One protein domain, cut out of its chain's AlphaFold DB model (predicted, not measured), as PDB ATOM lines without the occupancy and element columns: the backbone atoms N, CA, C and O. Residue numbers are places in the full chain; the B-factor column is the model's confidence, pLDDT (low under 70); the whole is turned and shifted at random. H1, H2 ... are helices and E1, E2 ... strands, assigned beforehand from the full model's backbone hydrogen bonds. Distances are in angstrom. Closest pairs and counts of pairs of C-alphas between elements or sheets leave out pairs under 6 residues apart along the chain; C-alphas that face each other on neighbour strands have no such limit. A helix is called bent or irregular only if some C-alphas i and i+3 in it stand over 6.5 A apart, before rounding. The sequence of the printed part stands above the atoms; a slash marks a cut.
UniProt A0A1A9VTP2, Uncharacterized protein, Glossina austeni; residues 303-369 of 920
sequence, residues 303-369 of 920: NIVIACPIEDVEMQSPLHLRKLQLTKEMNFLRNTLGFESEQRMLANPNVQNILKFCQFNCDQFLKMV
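AT A GLANCE: This is residues 303 to 369 of the 920 residues of an uncharacterized protein of Glossina austeni (UniProt A0A1A9VTP2). Look first for a small two-stranded hairpin, E1 and E2, near the last part of a long helix, H2; a short helix, H1, makes a corner with H2 near the other end. A wide loop runs from E2 to H1, and its residues 328 to 335 stick out. The printed part has 67 residues, with two named strands and then two named helices along the chain, E1, E2, H1, H2; the sheet E1 - E2 is antiparallel. The class is mixed, helices and strands, with under half of the residues, 32 of 67, in named elements. The whole is only just loose, close to compact, with a radius of gyration of the C-alphas of 13.4 A and spans of 37 by 29 by 23 A.

IN THESE COORDINATES: Find C-alpha 304 at (160.918, 178.351, 246.932), where E1, residues 304 to 307, begins; it is 9.6 A long. E2 is residues 322 to 325, 9.8 A. H1 is residues 342 to 347, 8.4 A. H2, residues 349 to 366, runs 25.5 A to C-alpha 366 at (163.922, 173.677, 237.697).

HOW THE PARTS SIT: In the hairpin, N 307 and O 322 are 2.9 A apart, within hydrogen-bond range, and the directions differ by 145 degrees. The closest C-alphas of E1 and H2, those of Ile 306 and Cys 362, are 7.8 A apart. H2 is irregular, but only just: C-alphas 360 and 363 are 7.0 A apart, and it has a kink of 34 degrees near residue 360. H1 and H2 are close but not clearly touching, about perpendicular at 90 degrees; their closest C-alphas, Leu 346 and Gln 352, are 6.5 A apart. E2 and H2 are apart, as are E1 and H1. Each O i to N i+4 pair is within hydrogen-bond range in H1, and 12 of 14 in H2.

THE WHOLE: The C-alphas farthest apart, Glu 340 and Val 369, are 39.8 A apart. The printed part has no cut. The links E1 to E2 and E2 to H1 are long; H1 to H2 is tight. Look for pLDDT under 70 at residues 312 to 317 and 366 to 369.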
ATOM      1  N   ASN A 303     156.906 180.426 247.488       70.81
ATOM      2  CA  ASN A 303     158.225 181.045 247.387       70.81
ATOM      3  C   ASN A 303     159.299 180.017 247.769       70.81
ATOM      4  O   ASN A 303     159.637 179.861 248.944       70.81
ATOM      5  N   ILE A 304     159.816 179.304 246.769       72.44
ATOM      6  CA  ILE A 304     160.918 178.351 246.932       72.44
ATOM      7  C   ILE A 304     162.279 179.048 246.819       72.44
ATOM      8  O   ILE A 304     162.463 179.955 246.009       72.44
ATOM      9  N   VAL A 305     163.258 178.573 247.587       78.94
ATOM     10  CA  VAL A 305     164.677 178.903 247.396       78.94
ATOM     11  C   VAL A 305     165.399 177.665 246.888       78.94
ATOM     12  O   VAL A 305     165.257 176.582 247.451       78.94
ATOM     13  N   ILE A 306     166.191 177.816 245.829       82.19
ATOM     14  CA  ILE A 306     167.134 176.782 245.396       82.19
ATOM     15  C   ILE A 306     168.475 177.095 246.051       82.19
ATOM     16  O   ILE A 306     169.050 178.156 245.815       82.19
ATOM     17  N   ALA A 307     168.958 176.173 246.877       83.38
ATOM     18  CA  ALA A 307     170.253 176.263 247.534       83.38
ATOM     19  C   ALA A 307     171.184 175.150 247.045       83.38
ATOM     20  O   ALA A 307     170.742 174.041 246.748       83.38
ATOM     21  N   CYS A 308     172.482 175.440 247.012       85.25
ATOM     22  CA  CYS A 308     173.530 174.427 246.998       85.25
ATOM     23  C   CYS A 308     174.049 174.331 248.439       85.25
ATOM     24  O   CYS A 308     174.671 175.296 248.896       85.25
ATOM     25  N   PRO A 309     173.727 173.272 249.205       82.06
ATOM     26  CA  PRO A 309     174.278 173.117 250.543       82.06
ATOM     27  C   PRO A 309     175.789 172.894 250.444       82.06
ATOM     28  O   PRO A 309     176.265 172.109 249.627       82.06
ATOM     29  N   ILE A 310     176.532 173.607 251.284       78.19
ATOM     30  CA  ILE A 310     177.964 173.403 251.485       78.19
ATOM     31  C   ILE A 310     178.079 172.724 252.844       78.19
ATOM     32  O   ILE A 310     177.727 173.325 253.858       78.19
ATOM     33  N   GLU A 311     178.496 171.464 252.856       71.69
ATOM     34  CA  GLU A 311     178.764 170.735 254.093       71.69
ATOM     35  C   GLU A 311     180.203 171.053 254.534       71.69
ATOM     36  O   GLU A 311     181.137 170.955 253.739       71.69
ATOM     37  N   ASP A 312     180.395 171.462 255.794       61.88
ATOM     38  CA  ASP A 312     181.712 171.857 256.343       61.88
ATOM     39  C   ASP A 312     182.696 170.671 256.499       61.88
ATOM     40  O   ASP A 312     183.816 170.834 256.987       61.88
ATOM     41  N   VAL A 313     182.291 169.466 256.087       53.88
ATOM     42  CA  VAL A 313     183.062 168.225 256.185       53.88
ATOM     43  C   VAL A 313     183.370 167.720 254.775       53.88
ATOM     44  O   VAL A 313     182.501 167.202 254.088       53.88
ATOM     45  N   GLU A 314     184.639 167.860 254.384       51.47
ATOM     46  CA  GLU A 314     185.243 167.359 253.138       51.47
ATOM     47  C   GLU A 314     184.700 167.960 251.820       51.47
ATOM     48  O   GLU A 314     183.677 167.556 251.273       51.47
ATOM     49  N   MET A 315     185.506 168.833 251.192       53.81
ATOM     50  CA  MET A 315     185.290 169.395 249.837       53.81
ATOM     51  C   MET A 315     185.370 168.357 248.683       53.81
ATOM     52  O   MET A 315     185.772 168.690 247.568       53.81
ATOM     53  N   GLN A 316     185.028 167.093 248.940       53.19
ATOM     54  CA  GLN A 316     184.931 166.010 247.955       53.19
ATOM     55  C   GLN A 316     183.482 165.555 247.713       53.19
ATOM     56  O   GLN A 316     183.230 164.824 246.754       53.19
ATOM     57  N   SER A 317     182.513 166.011 248.521       62.59
ATOM     58  CA  SER A 317     181.087 165.786 248.262       62.59
ATOM     59  C   SER A 317     180.682 166.346 246.885       62.59
ATOM     60  O   SER A 317     180.998 167.509 246.597       62.59
ATOM     61  N   PRO A 318     179.954 165.600 246.033       73.38
ATOM     62  CA  PRO A 318     179.454 166.144 244.777       73.38
ATOM     63  C   PRO A 318     178.449 167.270 245.051       73.38
ATOM     64  O   PRO A 318     177.486 167.102 245.805       73.38
ATOM     65  N   LEU A 319     178.668 168.422 244.412       81.81
ATOM     66  CA  LEU A 319     177.743 169.549 244.488       81.81
ATOM     67  C   LEU A 319     176.366 169.123 243.971       81.81
ATOM     68  O   LEU A 319     176.252 168.466 242.935       81.81
ATOM     69  N   HIS A 320     175.318 169.520 244.685       83.62
ATOM     70  CA  HIS A 320     173.938 169.231 244.326       83.62
ATOM     71  C   HIS A 320     173.052 170.441 244.628       83.62
ATOM     72  O   HIS A 320     173.367 171.261 245.485       83.62
ATOM     73  N   LEU A 321     171.943 170.570 243.903       84.69
ATOM     74  CA  LEU A 321     170.942 171.599 244.173       84.69
ATOM     75  C   LEU A 321     169.797 171.002 244.990       84.69
ATOM     76  O   LEU A 321     169.420 169.846 244.800       84.69
ATOM     77  N   ARG A 322     169.248 171.799 245.906       80.12
ATOM     78  CA  ARG A 322     168.148 171.414 246.787       80.12
ATOM     79  C   ARG A 322     167.090 172.511 246.833       80.12
ATOM     80  O   ARG A 322     167.393 173.686 247.035       80.12
ATOM     81  N   LYS A 323     165.834 172.097 246.679       80.25
ATOM     82  CA  LYS A 323     164.635 172.912 246.895       80.25
ATOM     83  C   LYS A 323     164.432 173.081 248.404       80.25
ATOM     84  O   LYS A 323     164.278 172.095 249.120       80.25
ATOM     85  N   LEU A 324     164.449 174.322 248.878       76.62
ATOM     86  CA  LEU A 324     164.102 174.706 250.242       76.62
ATOM     87  C   LEU A 324     162.747 175.421 250.219       76.62
ATOM     88  O   LEU A 324     162.583 176.438 249.538       76.62
ATOM     89  N   GLN A 325     161.781 174.899 250.970       75.69
ATOM     90  CA  GLN A 325     160.563 175.631 251.308       75.69
ATOM     91  C   GLN A 325     160.883 176.587 252.458       75.69
ATOM     92  O   GLN A 325     161.365 176.155 253.504       75.69
ATOM     93  N   LEU A 326     160.629 177.882 252.261       70.75
ATOM     94  CA  LEU A 326     160.805 178.870 253.320       70.75
ATOM     95  C   LEU A 326     159.595 178.857 254.255       70.75
ATOM     96  O   LEU A 326     158.483 179.194 253.844       70.75
ATOM     97  N   THR A 327     159.818 178.505 255.519       72.56
ATOM     98  CA  THR A 327     158.820 178.672 256.583       72.56
ATOM     99  C   THR A 327     159.032 180.021 257.286       72.56
ATOM    100  O   THR A 327     160.101 180.628 257.167       72.56
ATOM    101  N   LYS A 328     158.020 180.544 257.993       73.19
ATOM    102  CA  LYS A 328     158.076 181.899 258.592       73.19
ATOM    103  C   LYS A 328     159.031 181.992 259.789       73.19
ATOM    104  O   LYS A 328     159.322 183.083 260.266       73.19
ATOM    105  N   GLU A 329     159.499 180.846 260.263       76.88
ATOM    106  CA  GLU A 329     160.341 180.653 261.438       76.88
ATOM    107  C   GLU A 329     161.839 180.570 261.065       76.88
ATOM    108  O   GLU A 329     162.705 180.572 261.944       76.88
ATOM    109  N   MET A 330     162.164 180.509 259.766       77.75
ATOM    110  CA  MET A 330     163.542 180.482 259.269       77.75
ATOM    111  C   MET A 330     164.206 181.859 259.369       77.75
ATOM    112  O   MET A 330     163.759 182.831 258.764       77.75
ATOM    113  N   ASN A 331     165.331 181.922 260.083       77.62
ATOM    114  CA  ASN A 331     166.147 183.126 260.218       77.62
ATOM    115  C   ASN A 331     167.407 183.016 259.347       77.62
ATOM    116  O   ASN A 331     168.177 182.065 259.480       77.62
ATOM    117  N   PHE A 332     167.637 184.001 258.478       76.00
ATOM    118  CA  PHE A 332     168.823 184.055 257.620       76.00
ATOM    119  C   PHE A 332     169.975 184.792 258.310       76.00
ATOM    120  O   PHE A 332     169.821 185.926 258.759       76.00
ATOM    121  N   LEU A 333     171.152 184.166 258.336       80.62
ATOM    122  CA  LEU A 333     172.393 184.737 258.862       80.62
ATOM    123  C   LEU A 333     173.427 184.837 257.736       80.62
ATOM    124  O   LEU A 333     173.647 183.878 256.997       80.62
ATOM    125  N   ARG A 334     174.089 185.994 257.606       78.25
ATOM    126  CA  ARG A 334     175.168 186.198 256.627       78.25
ATOM    127  C   ARG A 334     176.450 185.528 257.124       78.25
ATOM    128  O   ARG A 334     177.228 186.143 257.848       78.25
ATOM    129  N   ASN A 335     176.672 184.280 256.724       74.56
ATOM    130  CA  ASN A 335     177.949 183.594 256.910       74.56
ATOM    131  C   ASN A 335     178.941 184.028 255.810       74.56
ATOM    132  O   ASN A 335     178.565 184.094 254.640       74.56
ATOM    133  N   THR A 336     180.195 184.323 256.167       74.62
ATOM    134  CA  THR A 336     181.274 184.638 255.210       74.62
ATOM    135  C   THR A 336     182.219 183.464 254.947       74.62
ATOM    136  O   THR A 336     183.243 183.661 254.304       74.62
ATOM    137  N   LEU A 337     181.907 182.250 255.423       72.19
ATOM    138  CA  LEU A 337     182.693 181.020 255.208       72.19
ATOM    139  C   LEU A 337     184.179 181.169 255.606       72.19
ATOM    140  O   LEU A 337     185.076 180.675 254.930       72.19
ATOM    141  N   GLY A 338     184.443 181.918 256.682       76.44
ATOM    142  CA  GLY A 338     185.798 182.218 257.163       76.44
ATOM    143  C   GLY A 338     186.554 183.299 256.375       76.44
ATOM    144  O   GLY A 338     187.676 183.639 256.743       76.44
ATOM    145  N   PHE A 339     185.971 183.882 255.321       81.19
ATOM    146  CA  PHE A 339     186.593 184.982 254.581       81.19
ATOM    147  C   PHE A 339     186.389 186.337 255.282       81.19
ATOM    148  O   PHE A 339     185.280 186.687 255.689       81.19
ATOM    149  N   GLU A 340     187.458 187.139 255.334       82.56
ATOM    150  CA  GLU A 340     187.457 188.524 255.844       82.56
ATOM    151  C   GLU A 340     186.550 189.476 255.044       82.56
ATOM    152  O   GLU A 340     186.080 190.481 255.573       82.56
ATOM    153  N   SER A 341     186.321 189.202 253.755       84.31
ATOM    154  CA  SER A 341     185.474 190.036 252.903       84.31
ATOM    155  C   SER A 341     184.780 189.239 251.803       84.31
ATOM    156  O   SER A 341     185.306 188.255 251.280       84.31
ATOM    157  N   GLU A 342     183.607 189.727 251.395       84.12
ATOM    158  CA  GLU A 342     182.839 189.170 250.278       84.12
ATOM    159  C   GLU A 342     183.628 189.210 248.961       84.12
ATOM    160  O   GLU A 342     183.558 188.274 248.174       84.12
ATOM    161  N   GLN A 343     184.466 190.232 248.749       85.06
ATOM    162  CA  GLN A 343     185.351 190.299 247.583       85.06
ATOM    163  C   GLN A 343     186.383 189.159 247.579       85.06
ATOM    164  O   GLN A 343     186.612 188.562 246.529       85.06
ATOM    165  N   ARG A 344     186.969 188.799 248.733       84.88
ATOM    166  CA  ARG A 344     187.899 187.659 248.821       84.88
ATOM    167  C   ARG A 344     187.171 186.319 248.676       84.88
ATOM    168  O   ARG A 344     187.696 185.423 248.019       84.88
ATOM    169  N   MET A 345     185.960 186.200 249.224       84.19
ATOM    170  CA  MET A 345     185.091 185.034 249.029       84.19
ATOM    171  C   MET A 345     184.742 184.838 247.544       84.19
ATOM    172  O   MET A 345     184.920 183.750 247.010       84.19
ATOM    173  N   LEU A 346     184.307 185.892 246.849       84.81
ATOM    174  CA  LEU A 346     183.959 185.842 245.426       84.81
ATOM    175  C   LEU A 346     185.184 185.677 244.512       84.81
ATOM    176  O   LEU A 346     185.040 185.147 243.414       84.81
ATOM    177  N   ALA A 347     186.380 186.076 244.949       86.50
ATOM    178  CA  ALA A 347     187.633 185.786 244.251       86.50
ATOM    179  C   ALA A 347     188.120 184.332 244.440       86.50
ATOM    180  O   ALA A 347     189.027 183.896 243.730       86.50
ATOM    181  N   ASN A 348     187.551 183.568 245.381       85.38
ATOM    182  CA  ASN A 348     187.995 182.207 245.662       85.38
ATOM    183  C   ASN A 348     187.590 181.232 244.526       85.38
ATOM    184  O   ASN A 348     186.402 181.134 244.206       85.38
ATOM    185  N   PRO A 349     188.530 180.452 243.946       85.88
ATOM    186  CA  PRO A 349     188.223 179.518 242.860       85.88
ATOM    187  C   PRO A 349     187.170 178.454 243.200       85.88
ATOM    188  O   PRO A 349     186.374 178.098 242.333       85.88
ATOM    189  N   ASN A 350     187.112 177.975 244.447       83.50
ATOM    190  CA  ASN A 350     186.145 176.955 244.860       83.50
ATOM    191  C   ASN A 350     184.736 177.555 244.948       83.50
ATOM    192  O   ASN A 350     183.793 176.975 244.415       83.50
ATOM    193  N   VAL A 351     184.603 178.761 245.514       84.69
ATOM    194  CA  VAL A 351     183.334 179.515 245.520       84.69
ATOM    195  C   VAL A 351     182.885 179.822 244.089       84.69
ATOM    196  O   VAL A 351     181.723 179.610 243.753       84.69
ATOM    197  N   GLN A 352     183.800 180.230 243.204       86.88
ATOM    198  CA  GLN A 352     183.499 180.432 241.783       86.88
ATOM    199  C   GLN A 352     183.056 179.145 241.074       86.88
ATOM    200  O   GLN A 352     182.164 179.192 240.228       86.88
ATOM    201  N   ASN A 353     183.623 177.989 241.419       86.94
ATOM    202  CA  ASN A 353     183.183 176.704 240.875       86.94
ATOM    203  C   ASN A 353     181.789 176.308 241.395       86.94
ATOM    204  O   ASN A 353     180.971 175.842 240.604       86.94
ATOM    205  N   ILE A 354     181.472 176.575 242.669       85.88
ATOM    206  CA  ILE A 354     180.123 176.385 243.233       85.88
ATOM    207  C   ILE A 354     179.109 177.310 242.545       85.88
ATOM    208  O   ILE A 354     178.050 176.851 242.117       85.88
ATOM    209  N   LEU A 355     179.437 178.594 242.363       86.19
ATOM    210  CA  LEU A 355     178.572 179.560 241.676       86.19
ATOM    211  C   LEU A 355     178.332 179.180 240.207       86.19
ATOM    212  O   LEU A 355     177.192 179.229 239.747       86.19
ATOM    213  N   LYS A 356     179.368 178.724 239.487       87.50
ATOM    214  CA  LYS A 356     179.233 178.173 238.125       87.50
ATOM    215  C   LYS A 356     178.362 176.922 238.104       87.50
ATOM    216  O   LYS A 356     177.474 176.830 237.264       87.50
ATOM    217  N   PHE A 357     178.575 175.981 239.028       87.31
ATOM    218  CA  PHE A 357     177.740 174.785 239.146       87.31
ATOM    219  C   PHE A 357     176.265 175.163 239.329       87.31
ATOM    220  O   PHE A 357     175.420 174.679 238.577       87.31
ATOM    221  N   CYS A 358     175.964 176.089 240.245       85.88
ATOM    222  CA  CYS A 358     174.609 176.604 240.440       85.88
ATOM    223  C   CYS A 358     174.062 177.246 239.159       85.88
ATOM    224  O   CYS A 358     172.952 176.927 238.745       85.88
ATOM    225  N   GLN A 359     174.845 178.102 238.496       84.94
ATOM    226  CA  GLN A 359     174.437 178.782 237.266       84.94
ATOM    227  C   GLN A 359     174.100 177.811 236.126       84.94
ATOM    228  O   GLN A 359     173.111 178.034 235.435       84.94
ATOM    229  N   PHE A 360     174.893 176.755 235.919       83.69
ATOM    230  CA  PHE A 360     174.655 175.792 234.837       83.69
ATOM    231  C   PHE A 360     173.562 174.765 235.164       83.69
ATOM    232  O   PHE A 360     172.852 174.337 234.258       83.69
ATOM    233  N   ASN A 361     173.393 174.381 236.434       82.94
ATOM    234  CA  ASN A 361     172.460 173.315 236.817       82.94
ATOM    235  C   ASN A 361     171.088 173.824 237.288       82.94
ATOM    236  O   ASN A 361     170.148 173.036 237.317       82.94
ATOM    237  N   CYS A 362     170.926 175.111 237.630       80.94
ATOM    238  CA  CYS A 362     169.650 175.638 238.137       80.94
ATOM    239  C   CYS A 362     168.500 175.486 237.131       80.94
ATOM    240  O   CYS A 362     167.421 175.038 237.516       80.94
ATOM    241  N   ASP A 363     168.723 175.797 235.850       73.81
ATOM    242  CA  ASP A 363     167.694 175.631 234.812       73.81
ATOM    243  C   ASP A 363     167.339 174.150 234.597       73.81
ATOM    244  O   ASP A 363     166.170 173.817 234.433       73.81
ATOM    245  N   GLN A 364     168.316 173.236 234.652       72.00
ATOM    246  CA  GLN A 364     168.048 171.796 234.556       72.00
ATOM    247  C   GLN A 364     167.286 171.277 235.785       72.00
ATOM    248  O   GLN A 364     166.347 170.501 235.632       72.00
ATOM    249  N   PHE A 365     167.646 171.736 236.986       73.00
ATOM    250  CA  PHE A 365     166.987 171.379 238.244       73.00
ATOM    251  C   PHE A 365     165.531 171.869 238.282       73.00
ATOM    252  O   PHE A 365     164.636 171.089 238.596       73.00
ATOM    253  N   LEU A 366     165.273 173.118 237.869       69.25
ATOM    254  CA  LEU A 366     163.922 173.677 237.697       69.25
ATOM    255  C   LEU A 366     163.086 172.938 236.642       69.25
ATOM    256  O   LEU A 366     161.858 172.962 236.703       69.25
ATOM    257  N   LYS A 367     163.737 172.292 235.669       60.81
ATOM    258  CA  LYS A 367     163.071 171.492 234.635       60.81
ATOM    259  C   LYS A 367     162.745 170.056 235.073       60.81
ATOM    260  O   LYS A 367     162.044 169.360 234.336       60.81
ATOM    261  N   MET A 368     163.192 169.607 236.249       58.16
ATOM    262  CA  MET A 368     162.834 168.290 236.786       58.16
ATOM    263  C   MET A 368     161.406 168.285 237.343       58.16
ATOM    264  O   MET A 368     161.012 169.177 238.090       58.16
ATOM    265  N   VAL A 369     160.638 167.242 237.020       54.75
ATOM    266  CA  VAL A 369     159.315 167.009 237.613       54.75
ATOM    267  C   VAL A 369     159.480 166.108 238.833       54.75
ATOM    268  O   VAL A 369     159.761 164.920 238.700       54.75
TER     269      VAL A 369